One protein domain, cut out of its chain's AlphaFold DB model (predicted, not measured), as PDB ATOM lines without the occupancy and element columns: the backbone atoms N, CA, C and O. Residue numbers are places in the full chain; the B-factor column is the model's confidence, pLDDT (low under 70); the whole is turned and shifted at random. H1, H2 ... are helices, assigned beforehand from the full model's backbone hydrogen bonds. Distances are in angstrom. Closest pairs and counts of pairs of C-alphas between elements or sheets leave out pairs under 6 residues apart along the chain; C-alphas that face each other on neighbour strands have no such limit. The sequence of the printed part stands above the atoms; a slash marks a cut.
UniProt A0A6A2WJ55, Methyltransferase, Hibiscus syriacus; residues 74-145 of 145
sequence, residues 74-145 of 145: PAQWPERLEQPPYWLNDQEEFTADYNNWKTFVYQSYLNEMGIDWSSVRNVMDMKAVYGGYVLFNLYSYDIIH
ATOM      1  N   PRO A  74     173.554 214.597 143.394       85.19
ATOM      2  CA  PRO A  74     173.140 213.359 142.749       85.19
ATOM      3  C   PRO A  74     172.690 213.622 141.305       85.19
ATOM      4  O   PRO A  74     172.435 214.769 140.919       85.19
ATOM      5  N   ALA A  75     172.519 212.541 140.540       87.38
ATOM      6  CA  ALA A  75     171.861 212.594 139.240       87.38
ATOM      7  C   ALA A  75     170.523 213.352 139.326       87.38
ATOM      8  O   ALA A  75     169.876 213.430 140.383       87.38
ATOM      9  N   GLN A  76     170.109 213.948 138.212       86.62
ATOM     10  CA  GLN A  76     168.838 214.654 138.187       86.62
ATOM     11  C   GLN A  76     167.674 213.668 138.298       86.62
ATOM     12  O   GLN A  76     167.792 212.465 138.072       86.62
ATOM     13  N   TRP A  77     166.523 214.188 138.707       79.12
ATOM     14  CA  TRP A  77     165.288 213.429 138.617       79.12
ATOM     15  C   TRP A  77     164.867 213.297 137.140       79.12
ATOM     16  O   TRP A  77     164.917 214.315 136.448       79.12
ATOM     17  N   PRO A  78     164.408 212.123 136.656       81.62
ATOM     18  CA  PRO A  78     164.150 210.877 137.395       81.62
ATOM     19  C   PRO A  78     165.330 209.894 137.471       81.62
ATOM     20  O   PRO A  78     165.253 208.944 138.244       81.62
ATOM     21  N   GLU A  79     166.420 210.124 136.734       83.25
ATOM     22  CA  GLU A  79     167.561 209.196 136.596       83.25
ATOM     23  C   GLU A  79     168.136 208.712 137.934       83.25
ATOM     24  O   GLU A  79     168.521 207.554 138.070       83.25
ATOM     25  N   ARG A  80     168.133 209.566 138.964       83.50
ATOM     26  CA  ARG A  80     168.604 209.206 140.313       83.50
ATOM     27  C   ARG A  80     167.892 208.030 140.985       83.50
ATOM     28  O   ARG A  80     168.352 207.611 142.039       83.50
ATOM     29  N   LEU A  81     166.762 207.563 140.454       78.69
ATOM     30  CA  LEU A  81     166.094 206.354 140.939       78.69
ATOM     31  C   LEU A  81     166.842 205.073 140.577       78.69
ATOM     32  O   LEU A  81     166.715 204.084 141.289       78.69
ATOM     33  N   GLU A  82     167.599 205.091 139.482       79.44
ATOM     34  CA  GLU A  82     168.258 203.899 138.943       79.44
ATOM     35  C   GLU A  82     169.772 203.905 139.173       79.44
ATOM     36  O   GLU A  82     170.467 202.971 138.785       79.44
ATOM     37  N   GLN A  83     170.298 204.980 139.761       82.88
ATOM     38  CA  GLN A  83     171.732 205.204 139.900       82.88
ATOM     39  C   GLN A  83     172.161 205.018 141.359       82.88
ATOM     40  O   GLN A  83     171.596 205.686 142.236       82.88
ATOM     41  N   PRO A  84     173.177 204.178 141.639       85.00
ATOM     42  CA  PRO A  84     173.734 204.090 142.978       85.00
ATOM     43  C   PRO A  84     174.345 205.446 143.359       85.00
ATOM     44  O   PRO A  84     174.992 206.102 142.533       85.00
ATOM     45  N   PRO A  85     174.162 205.911 144.603       82.31
ATOM     46  CA  PRO A  85     174.822 207.126 145.042       82.31
ATOM     47  C   PRO A  85     176.338 206.915 145.132       82.31
ATOM     48  O   PRO A  85     176.801 205.844 145.510       82.31
ATOM     49  N   TYR A  86     177.121 207.961 144.850       84.44
ATOM     50  CA  TYR A  86     178.590 207.872 144.814       84.44
ATOM     51  C   TYR A  86     179.225 207.473 146.155       84.44
ATOM     52  O   TYR A  86     180.332 206.949 146.175       84.44
ATOM     53  N   TRP A  87     178.542 207.745 147.271       82.25
ATOM     54  CA  TRP A  87     178.994 207.411 148.625       82.25
ATOM     55  C   TRP A  87     178.608 205.989 149.054       82.25
ATOM     56  O   TRP A  87     178.864 205.609 150.195       82.25
ATOM     57  N   LEU A  88     177.925 205.222 148.197       85.50
ATOM     58  CA  LEU A  88     177.612 203.825 148.469       85.50
ATOM     59  C   LEU A  88     178.792 202.951 148.049       85.50
ATOM     60  O   LEU A  88     179.188 202.954 146.886       85.50
ATOM     61  N   ASN A  89     179.329 202.197 149.006       82.44
ATOM     62  CA  ASN A  89     180.500 201.354 148.776       82.44
ATOM     63  C   ASN A  89     180.195 200.153 147.869       82.44
ATOM     64  O   ASN A  89     181.047 199.769 147.074       82.44
ATOM     65  N   ASP A  90     178.997 199.571 147.982       86.12
ATOM     66  CA  ASP A  90     178.622 198.346 147.274       86.12
ATOM     67  C   ASP A  90     177.614 198.627 146.150       86.12
ATOM     68  O   ASP A  90     176.391 198.598 146.315       86.12
ATOM     69  N   GLN A  91     178.150 198.970 144.979       85.56
ATOM     70  CA  GLN A  91     177.344 199.242 143.787       85.56
ATOM     71  C   GLN A  91     176.771 197.962 143.158       85.56
ATOM     72  O   GLN A  91     175.733 198.015 142.490       85.56
ATOM     73  N   GLU A  92     177.431 196.817 143.361       87.44
ATOM     74  CA  GLU A  92     176.973 195.526 142.845       87.44
ATOM     75  C   GLU A  92     175.745 195.051 143.622       87.44
ATOM     76  O   GLU A  92     174.735 194.697 143.008       87.44
ATOM     77  N   GLU A  93     175.786 195.138 144.955       86.88
ATOM     78  CA  GLU A  93     174.646 194.839 145.821       86.88
ATOM     79  C   GLU A  93     173.461 195.758 145.509       86.88
ATOM     80  O   GLU A  93     172.341 195.271 145.351       86.88
ATOM     81  N   PHE A  94     173.699 197.063 145.319       86.06
ATOM     82  CA  PHE A  94     172.647 197.991 144.893       86.06
ATOM     83  C   PHE A  94     171.991 197.549 143.585       86.06
ATOM     84  O   PHE A  94     170.767 197.522 143.477       86.06
ATOM     85  N   THR A  95     172.795 197.193 142.582       85.62
ATOM     86  CA  THR A  95     172.285 196.792 141.265       85.62
ATOM     87  C   THR A  95     171.493 195.486 141.352       85.62
ATOM     88  O   THR A  95     170.443 195.348 140.718       85.62
ATOM     89  N   ALA A  96     171.961 194.530 142.156       87.69
ATOM     90  CA  ALA A  96     171.258 193.278 142.403       87.69
ATOM     91  C   ALA A  96     169.925 193.503 143.145       87.69
ATOM     92  O   ALA A  96     168.892 193.005 142.689       87.69
ATOM     93  N   ASP A  97     169.922 194.288 144.230       84.25
ATOM     94  CA  ASP A  97     168.711 194.659 144.982       84.25
ATOM     95  C   ASP A  97     167.716 195.399 144.087       84.25
ATOM     96  O   ASP A  97     166.543 195.041 144.040       84.25
ATOM     97  N   TYR A  98     168.189 196.361 143.291       83.50
ATOM     98  CA  TYR A  98     167.359 197.131 142.368       83.50
ATOM     99  C   TYR A  98     166.641 196.247 141.340       83.50
ATOM    100  O   TYR A  98     165.440 196.408 141.101       83.50
ATOM    101  N   ASN A  99     167.351 195.282 140.749       84.38
ATOM    102  CA  ASN A  99     166.761 194.349 139.790       84.38
ATOM    103  C   ASN A  99     165.742 193.414 140.455       84.38
ATOM    104  O   ASN A  99     164.637 193.247 139.934       84.38
ATOM    105  N   ASN A 100     166.072 192.865 141.628       84.69
ATOM    106  CA  ASN A 100     165.144 192.044 142.410       84.69
ATOM    107  C   ASN A 100     163.885 192.835 142.786       84.69
ATOM    108  O   ASN A 100     162.762 192.342 142.661       84.69
ATOM    109  N   TRP A 101     164.071 194.089 143.188       80.06
ATOM    110  CA  TRP A 101     163.002 194.997 143.564       80.06
ATOM    111  C   TRP A 101     162.062 195.301 142.396       80.06
ATOM    112  O   TRP A 101     160.845 195.188 142.547       80.06
ATOM    113  N   LYS A 102     162.597 195.593 141.201       79.94
ATOM    114  CA  LYS A 102     161.794 195.753 139.974       79.94
ATOM    115  C   LYS A 102     160.917 194.532 139.707       79.94
ATOM    116  O   LYS A 102     159.727 194.681 139.421       79.94
ATOM    117  N   THR A 103     161.486 193.330 139.815       83.25
ATOM    118  CA  THR A 103     160.737 192.082 139.629       83.25
ATOM    119  C   THR A 103     159.621 191.941 140.662       83.25
ATOM    120  O   THR A 103     158.490 191.641 140.284       83.25
ATOM    121  N   PHE A 104     159.900 192.219 141.937       80.56
ATOM    122  CA  PHE A 104     158.914 192.128 143.014       80.56
ATOM    123  C   PHE A 104     157.764 193.134 142.861       80.56
ATOM    124  O   PHE A 104     156.596 192.760 142.966       80.56
ATOM    125  N   VAL A 105     158.065 194.398 142.543       79.44
ATOM    126  CA  VAL A 105     157.043 195.430 142.298       79.44
ATOM    127  C   VAL A 105     156.129 195.019 141.145       79.44
ATOM    128  O   VAL A 105     154.906 195.133 141.254       79.44
ATOM    129  N   TYR A 106     156.709 194.520 140.052       78.38
ATOM    130  CA  TYR A 106     155.935 194.085 138.896       78.38
ATOM    131  C   TYR A 106     155.064 192.867 139.215       78.38
ATOM    132  O   TYR A 106     153.874 192.867 138.914       78.38
ATOM    133  N   GLN A 107     155.632 191.827 139.824       80.75
ATOM    134  CA  GLN A 107     154.909 190.579 140.068       80.75
ATOM    135  C   GLN A 107     153.865 190.725 141.177       80.75
ATOM    136  O   GLN A 107     152.720 190.345 140.971       80.75
ATOM    137  N   SER A 108     154.225 191.321 142.311       76.62
ATOM    138  CA  SER A 108     153.371 191.326 143.499       76.62
ATOM    139  C   SER A 108     152.537 192.599 143.605       76.62
ATOM    140  O   SER A 108     151.312 192.542 143.694       76.62
ATOM    141  N   TYR A 109     153.164 193.778 143.573       75.38
ATOM    142  CA  TYR A 109     152.428 195.014 143.831       75.38
ATOM    143  C   TYR A 109     151.459 195.353 142.710       75.38
ATOM    144  O   TYR A 109     150.260 195.511 142.948       75.38
ATOM    145  N   LEU A 110     151.962 195.420 141.484       76.94
ATOM    146  CA  LEU A 110     151.160 195.854 140.352       76.94
ATOM    147  C   LEU A 110     150.040 194.879 139.996       76.94
ATOM    148  O   LEU A 110     148.934 195.326 139.694       76.94
ATOM    149  N   ASN A 111     150.311 193.576 140.065       72.75
ATOM    150  CA  ASN A 111     149.410 192.560 139.529       72.75
ATOM    151  C   ASN A 111     148.571 191.829 140.590       72.75
ATOM    152  O   ASN A 111     147.460 191.407 140.275       72.75
ATOM    153  N   GLU A 112     149.043 191.684 141.834       73.56
ATOM    154  CA  GLU A 112     148.403 190.780 142.810       73.56
ATOM    155  C   GLU A 112     147.661 191.495 143.948       73.56
ATOM    156  O   GLU A 112     146.795 190.896 144.582       73.56
ATOM    157  N   MET A 113     147.935 192.780 144.211       77.56
ATOM    158  CA  MET A 113     147.343 193.476 145.367       77.56
ATOM    159  C   MET A 113     145.935 194.049 145.136       77.56
ATOM    160  O   MET A 113     145.331 194.563 146.076       77.56
ATOM    161  N   GLY A 114     145.406 194.003 143.908       78.06
ATOM    162  CA  GLY A 114     144.070 194.533 143.592       78.06
ATOM    163  C   GLY A 114     143.910 196.038 143.858       78.06
ATOM    164  O   GLY A 114     142.797 196.512 144.077       78.06
ATOM    165  N   ILE A 115     145.019 196.783 143.878       80.56
ATOM    166  CA  ILE A 115     145.038 198.230 144.102       80.56
ATOM    167  C   ILE A 115     144.770 198.949 142.781       80.56
ATOM    168  O   ILE A 115     145.405 198.663 141.767       80.56
ATOM    169  N   ASP A 116     143.871 199.934 142.803       81.19
ATOM    170  CA  ASP A 116     143.723 200.878 141.696       81.19
ATOM    171  C   ASP A 116     144.847 201.924 141.734       81.19
ATOM    172  O   ASP A 116     144.766 202.976 142.386       81.19
ATOM    173  N   TRP A 117     145.908 201.616 140.998       76.94
ATOM    174  CA  TRP A 117     147.105 202.436 140.872       76.94
ATOM    175  C   TRP A 117     146.855 203.813 140.240       76.94
ATOM    176  O   TRP A 117     147.677 204.710 140.424       76.94
ATOM    177  N   SER A 118     145.718 204.042 139.567       79.25
ATOM    178  CA  SER A 118     145.407 205.332 138.926       79.25
ATOM    179  C   SER A 118     145.262 206.491 139.926       79.25
ATOM    180  O   SER A 118     145.513 207.659 139.597       79.25
ATOM    181  N   SER A 119     144.906 206.169 141.171       77.31
ATOM    182  CA  SER A 119     144.730 207.117 142.276       77.31
ATOM    183  C   SER A 119     145.985 207.288 143.141       77.31
ATOM    184  O   SER A 119     146.114 208.271 143.875       77.31
ATOM    185  N   VAL A 120     146.940 206.362 143.030       74.56
ATOM    186  CA  VAL A 120     148.170 206.353 143.822       74.56
ATOM    187  C   VAL A 120     149.226 207.216 143.130       74.56
ATOM    188  O   VAL A 120     149.361 207.225 141.908       74.56
ATOM    189  N   ARG A 121     149.962 208.011 143.910       71.62
ATOM    190  CA  ARG A 121     151.006 208.916 143.387       71.62
ATOM    191  C   ARG A 121     152.412 208.530 143.834       71.62
ATOM    192  O   ARG A 121     153.356 208.748 143.084       71.62
ATOM    193  N   ASN A 122     152.549 207.947 145.026       70.19
ATOM    194  CA  ASN A 122     153.828 207.539 145.604       70.19
ATOM    195  C   ASN A 122     153.634 206.261 146.427       70.19
ATOM    196  O   ASN A 122     152.650 206.170 147.163       70.19
ATOM    197  N   VAL A 123     154.586 205.332 146.356       71.50
ATOM    198  CA  VAL A 123     154.688 204.180 147.259       71.50
ATOM    199  C   VAL A 123     156.077 204.161 147.875       71.50
ATOM    200  O   VAL A 123     157.078 204.385 147.196       71.50
ATOM    201  N   MET A 124     156.128 203.891 149.175       73.81
ATOM    202  CA  MET A 124     157.370 203.681 149.902       73.81
ATOM    203  C   MET A 124     157.312 202.297 150.537       73.81
ATOM    204  O   MET A 124     156.393 202.036 151.315       73.81
ATOM    205  N   ASP A 125     158.263 201.423 150.207       72.06
ATOM    206  CA  ASP A 125     158.433 200.165 150.931       72.06
ATOM    207  C   ASP A 125     159.510 200.347 151.999       72.06
ATOM    208  O   ASP A 125     160.685 200.537 151.700       72.06
ATOM    209  N   MET A 126     159.094 200.279 153.262       71.56
ATOM    210  CA  MET A 126     159.985 200.423 154.412       71.56
ATOM    211  C   MET A 126     160.810 199.158 154.711       71.56
ATOM    212  O   MET A 126     161.648 199.189 155.608       71.56
ATOM    213  N   LYS A 127     160.556 198.043 154.013       69.31
ATOM    214  CA  LYS A 127     161.319 196.788 154.107       69.31
ATOM    215  C   LYS A 127     162.350 196.617 152.996       69.31
ATOM    216  O   LYS A 127     163.199 195.737 153.119       69.31
ATOM    217  N   ALA A 128     162.278 197.409 151.930       68.75
ATOM    218  CA  ALA A 128     163.282 197.371 150.878       68.75
ATOM    219  C   ALA A 128     164.594 197.982 151.392       68.75
ATOM    220  O   ALA A 128     164.580 199.017 152.061       68.75
ATOM    221  N   VAL A 129     165.720 197.333 151.085       73.06
ATOM    222  CA  VAL A 129     167.048 197.743 151.564       73.06
ATOM    223  C   VAL A 129     167.470 199.039 150.873       73.06
ATOM    224  O   VAL A 129     167.622 200.066 151.536       73.06
ATOM    225  N   TYR A 130     167.576 199.023 149.539       73.44
ATOM    226  CA  TYR A 130     167.887 200.210 148.734       73.44
ATOM    227  C   TYR A 130     166.693 200.672 147.882       73.44
ATOM    228  O   TYR A 130     166.557 201.865 147.604       73.44
ATOM    229  N   GLY A 131     165.786 199.759 147.515       58.62
ATOM    230  CA  GLY A 131     164.619 200.020 146.654       58.62
ATOM    231  C   GLY A 131     163.426 200.767 147.279       58.62
ATOM    232  O   GLY A 131     162.384 200.894 146.639       58.62
ATOM    233  N   GLY A 132     163.529 201.280 148.510       55.19
ATOM    234  CA  GLY A 132     162.383 201.742 149.314       55.19
ATOM    235  C   GLY A 132     161.558 202.921 148.788       55.19
ATOM    236  O   GLY A 132     160.578 203.293 149.428       55.19
ATOM    237  N   TYR A 133     161.883 203.501 147.631       52.16
ATOM    238  CA  TYR A 133     161.104 204.574 147.015       52.16
ATOM    239  C   TYR A 133     160.666 204.203 145.595       52.16
ATOM    240  O   TYR A 133     161.464 204.218 144.662       52.16
ATOM    241  N   VAL A 134     159.368 203.950 145.414       49.59
ATOM    242  CA  VAL A 134     158.744 203.810 144.095       49.59
ATOM    243  C   VAL A 134     157.866 205.033 143.861       49.59
ATOM    244  O   VAL A 134     156.737 205.154 144.344       49.59
ATOM    245  N   LEU A 135     158.392 205.982 143.095       47.25
ATOM    246  CA  LEU A 135     157.583 207.051 142.526       47.25
ATOM    247  C   LEU A 135     156.899 206.496 141.274       47.25
ATOM    248  O   LEU A 135     157.477 206.459 140.193       47.25
ATOM    249  N   PHE A 136     155.643 206.071 141.437       43.69
ATOM    250  CA  PHE A 136     154.793 205.492 140.386       43.69
ATOM    251  C   PHE A 136     154.589 206.388 139.152       43.69
ATOM    252  O   PHE A 136     154.089 205.921 138.133       43.69
ATOM    253  N   ASN A 137     155.033 207.648 139.194       38.03
ATOM    254  CA  ASN A 137     155.085 208.509 138.014       38.03
ATOM    255  C   ASN A 137     156.008 207.989 136.895       38.03
ATOM    256  O   ASN A 137     155.921 208.517 135.791       38.03
ATOM    257  N   LEU A 138     156.833 206.957 137.122       40.91
ATOM    258  CA  LEU A 138     157.526 206.265 136.026       40.91
ATOM    259  C   LEU A 138     156.544 205.567 135.062       40.91
ATOM    260  O   LEU A 138     156.714 205.670 133.853       40.91
ATOM    261  N   TYR A 139     155.436 204.995 135.547       40.69
ATOM    262  CA  TYR A 139     154.457 204.350 134.658       40.69
ATOM    263  C   TYR A 139     153.537 205.333 133.923       40.69
ATOM    264  O   TYR A 139     152.926 204.966 132.928       40.69
ATOM    265  N   SER A 140     153.428 206.588 134.368       33.84
ATOM    266  CA  SER A 140     152.731 207.618 133.579       33.84
ATOM    267  C   SER A 140     153.614 208.240 132.497       33.84
ATOM    268  O   SER A 140     153.069 208.829 131.571       33.84
ATOM    269  N   TYR A 141     154.942 208.108 132.575       35.59
ATOM    270  CA  TYR A 141     155.836 208.563 131.505       35.59
ATOM    271  C   TYR A 141     155.980 207.521 130.386       35.59
ATOM    272  O   TYR A 141     155.924 207.903 129.221       35.59
ATOM    273  N   ASP A 142     156.029 206.226 130.713       33.09
ATOM    274  CA  ASP A 142     156.162 205.149 129.712       33.09
ATOM    275  C   ASP A 142     154.839 204.742 129.026       33.09
ATOM    276  O   ASP A 142     154.841 203.921 128.117       33.09
ATOM    277  N   ILE A 143     153.693 205.307 129.435       33.00
ATOM    278  CA  ILE A 143     152.378 205.081 128.790       33.00
ATOM    279  C   ILE A 143     151.949 206.289 127.927       33.00
ATOM    280  O   ILE A 143     150.963 206.218 127.196       33.00
ATOM    281  N   ILE A 144     152.689 207.405 127.969       28.23
ATOM    282  CA  ILE A 144     152.379 208.624 127.192       28.23
ATOM    283  C   ILE A 144     153.297 208.787 125.957       28.23
ATOM    284  O   ILE A 144     153.189 209.782 125.240       28.23
ATOM    285  N   HIS A 145     154.103 207.775 125.611       31.22
ATOM    286  CA  HIS A 145     154.686 207.632 124.270       31.22
ATOM    287  C   HIS A 145     154.586 206.207 123.733       31.22
ATOM    288  O   HIS A 145     155.062 205.282 124.419       31.22
TER     289      HIS A 145
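What this domain is: This is residues 74 to 145 of the 145 residues of the protein "Methyltransferase" of Hibiscus syriacus (UniProt A0A6A2WJ55). Little regular structure is present: one long helix, H1, runs along the length of the domain, and long loops wind over one side of it. The short helix H2 lies among these loops, away from H1. The 72 printed residues include two named helices, H1 then H2, and no named strand; the class is all helix, with 27 residues in named elements. The whole is only just compact, close to loose, with a radius of gyration of the C-alphas of 13.1 A and spans of 37 by 25 by 19 A.

How they stand to each other: H1, residues 91 to 112, has a kink of 27 degrees near residue 105. A long link of 24 residues leads to H2, residues 137 to 141, which is apart from H1. In this link residues 123 to 124 pair antiparallel with residues 133 to 134. Every O i to N i+4 pair is within hydrogen-bond range in H2, and 16 of 18 are in H1.

Where its parts are: H1 runs 30.2 A from C-alpha 91 at (177.344, 199.242, 143.787). H2 ends at C-alpha 141, (155.836, 208.563, 131.505).

The domain as a whole: The printed part has no cut. Residues 110 to 116, of which 110 to 112 belong to H1, stand free. Residues 127 to 128 and 131 to 145 have pLDDT under 70.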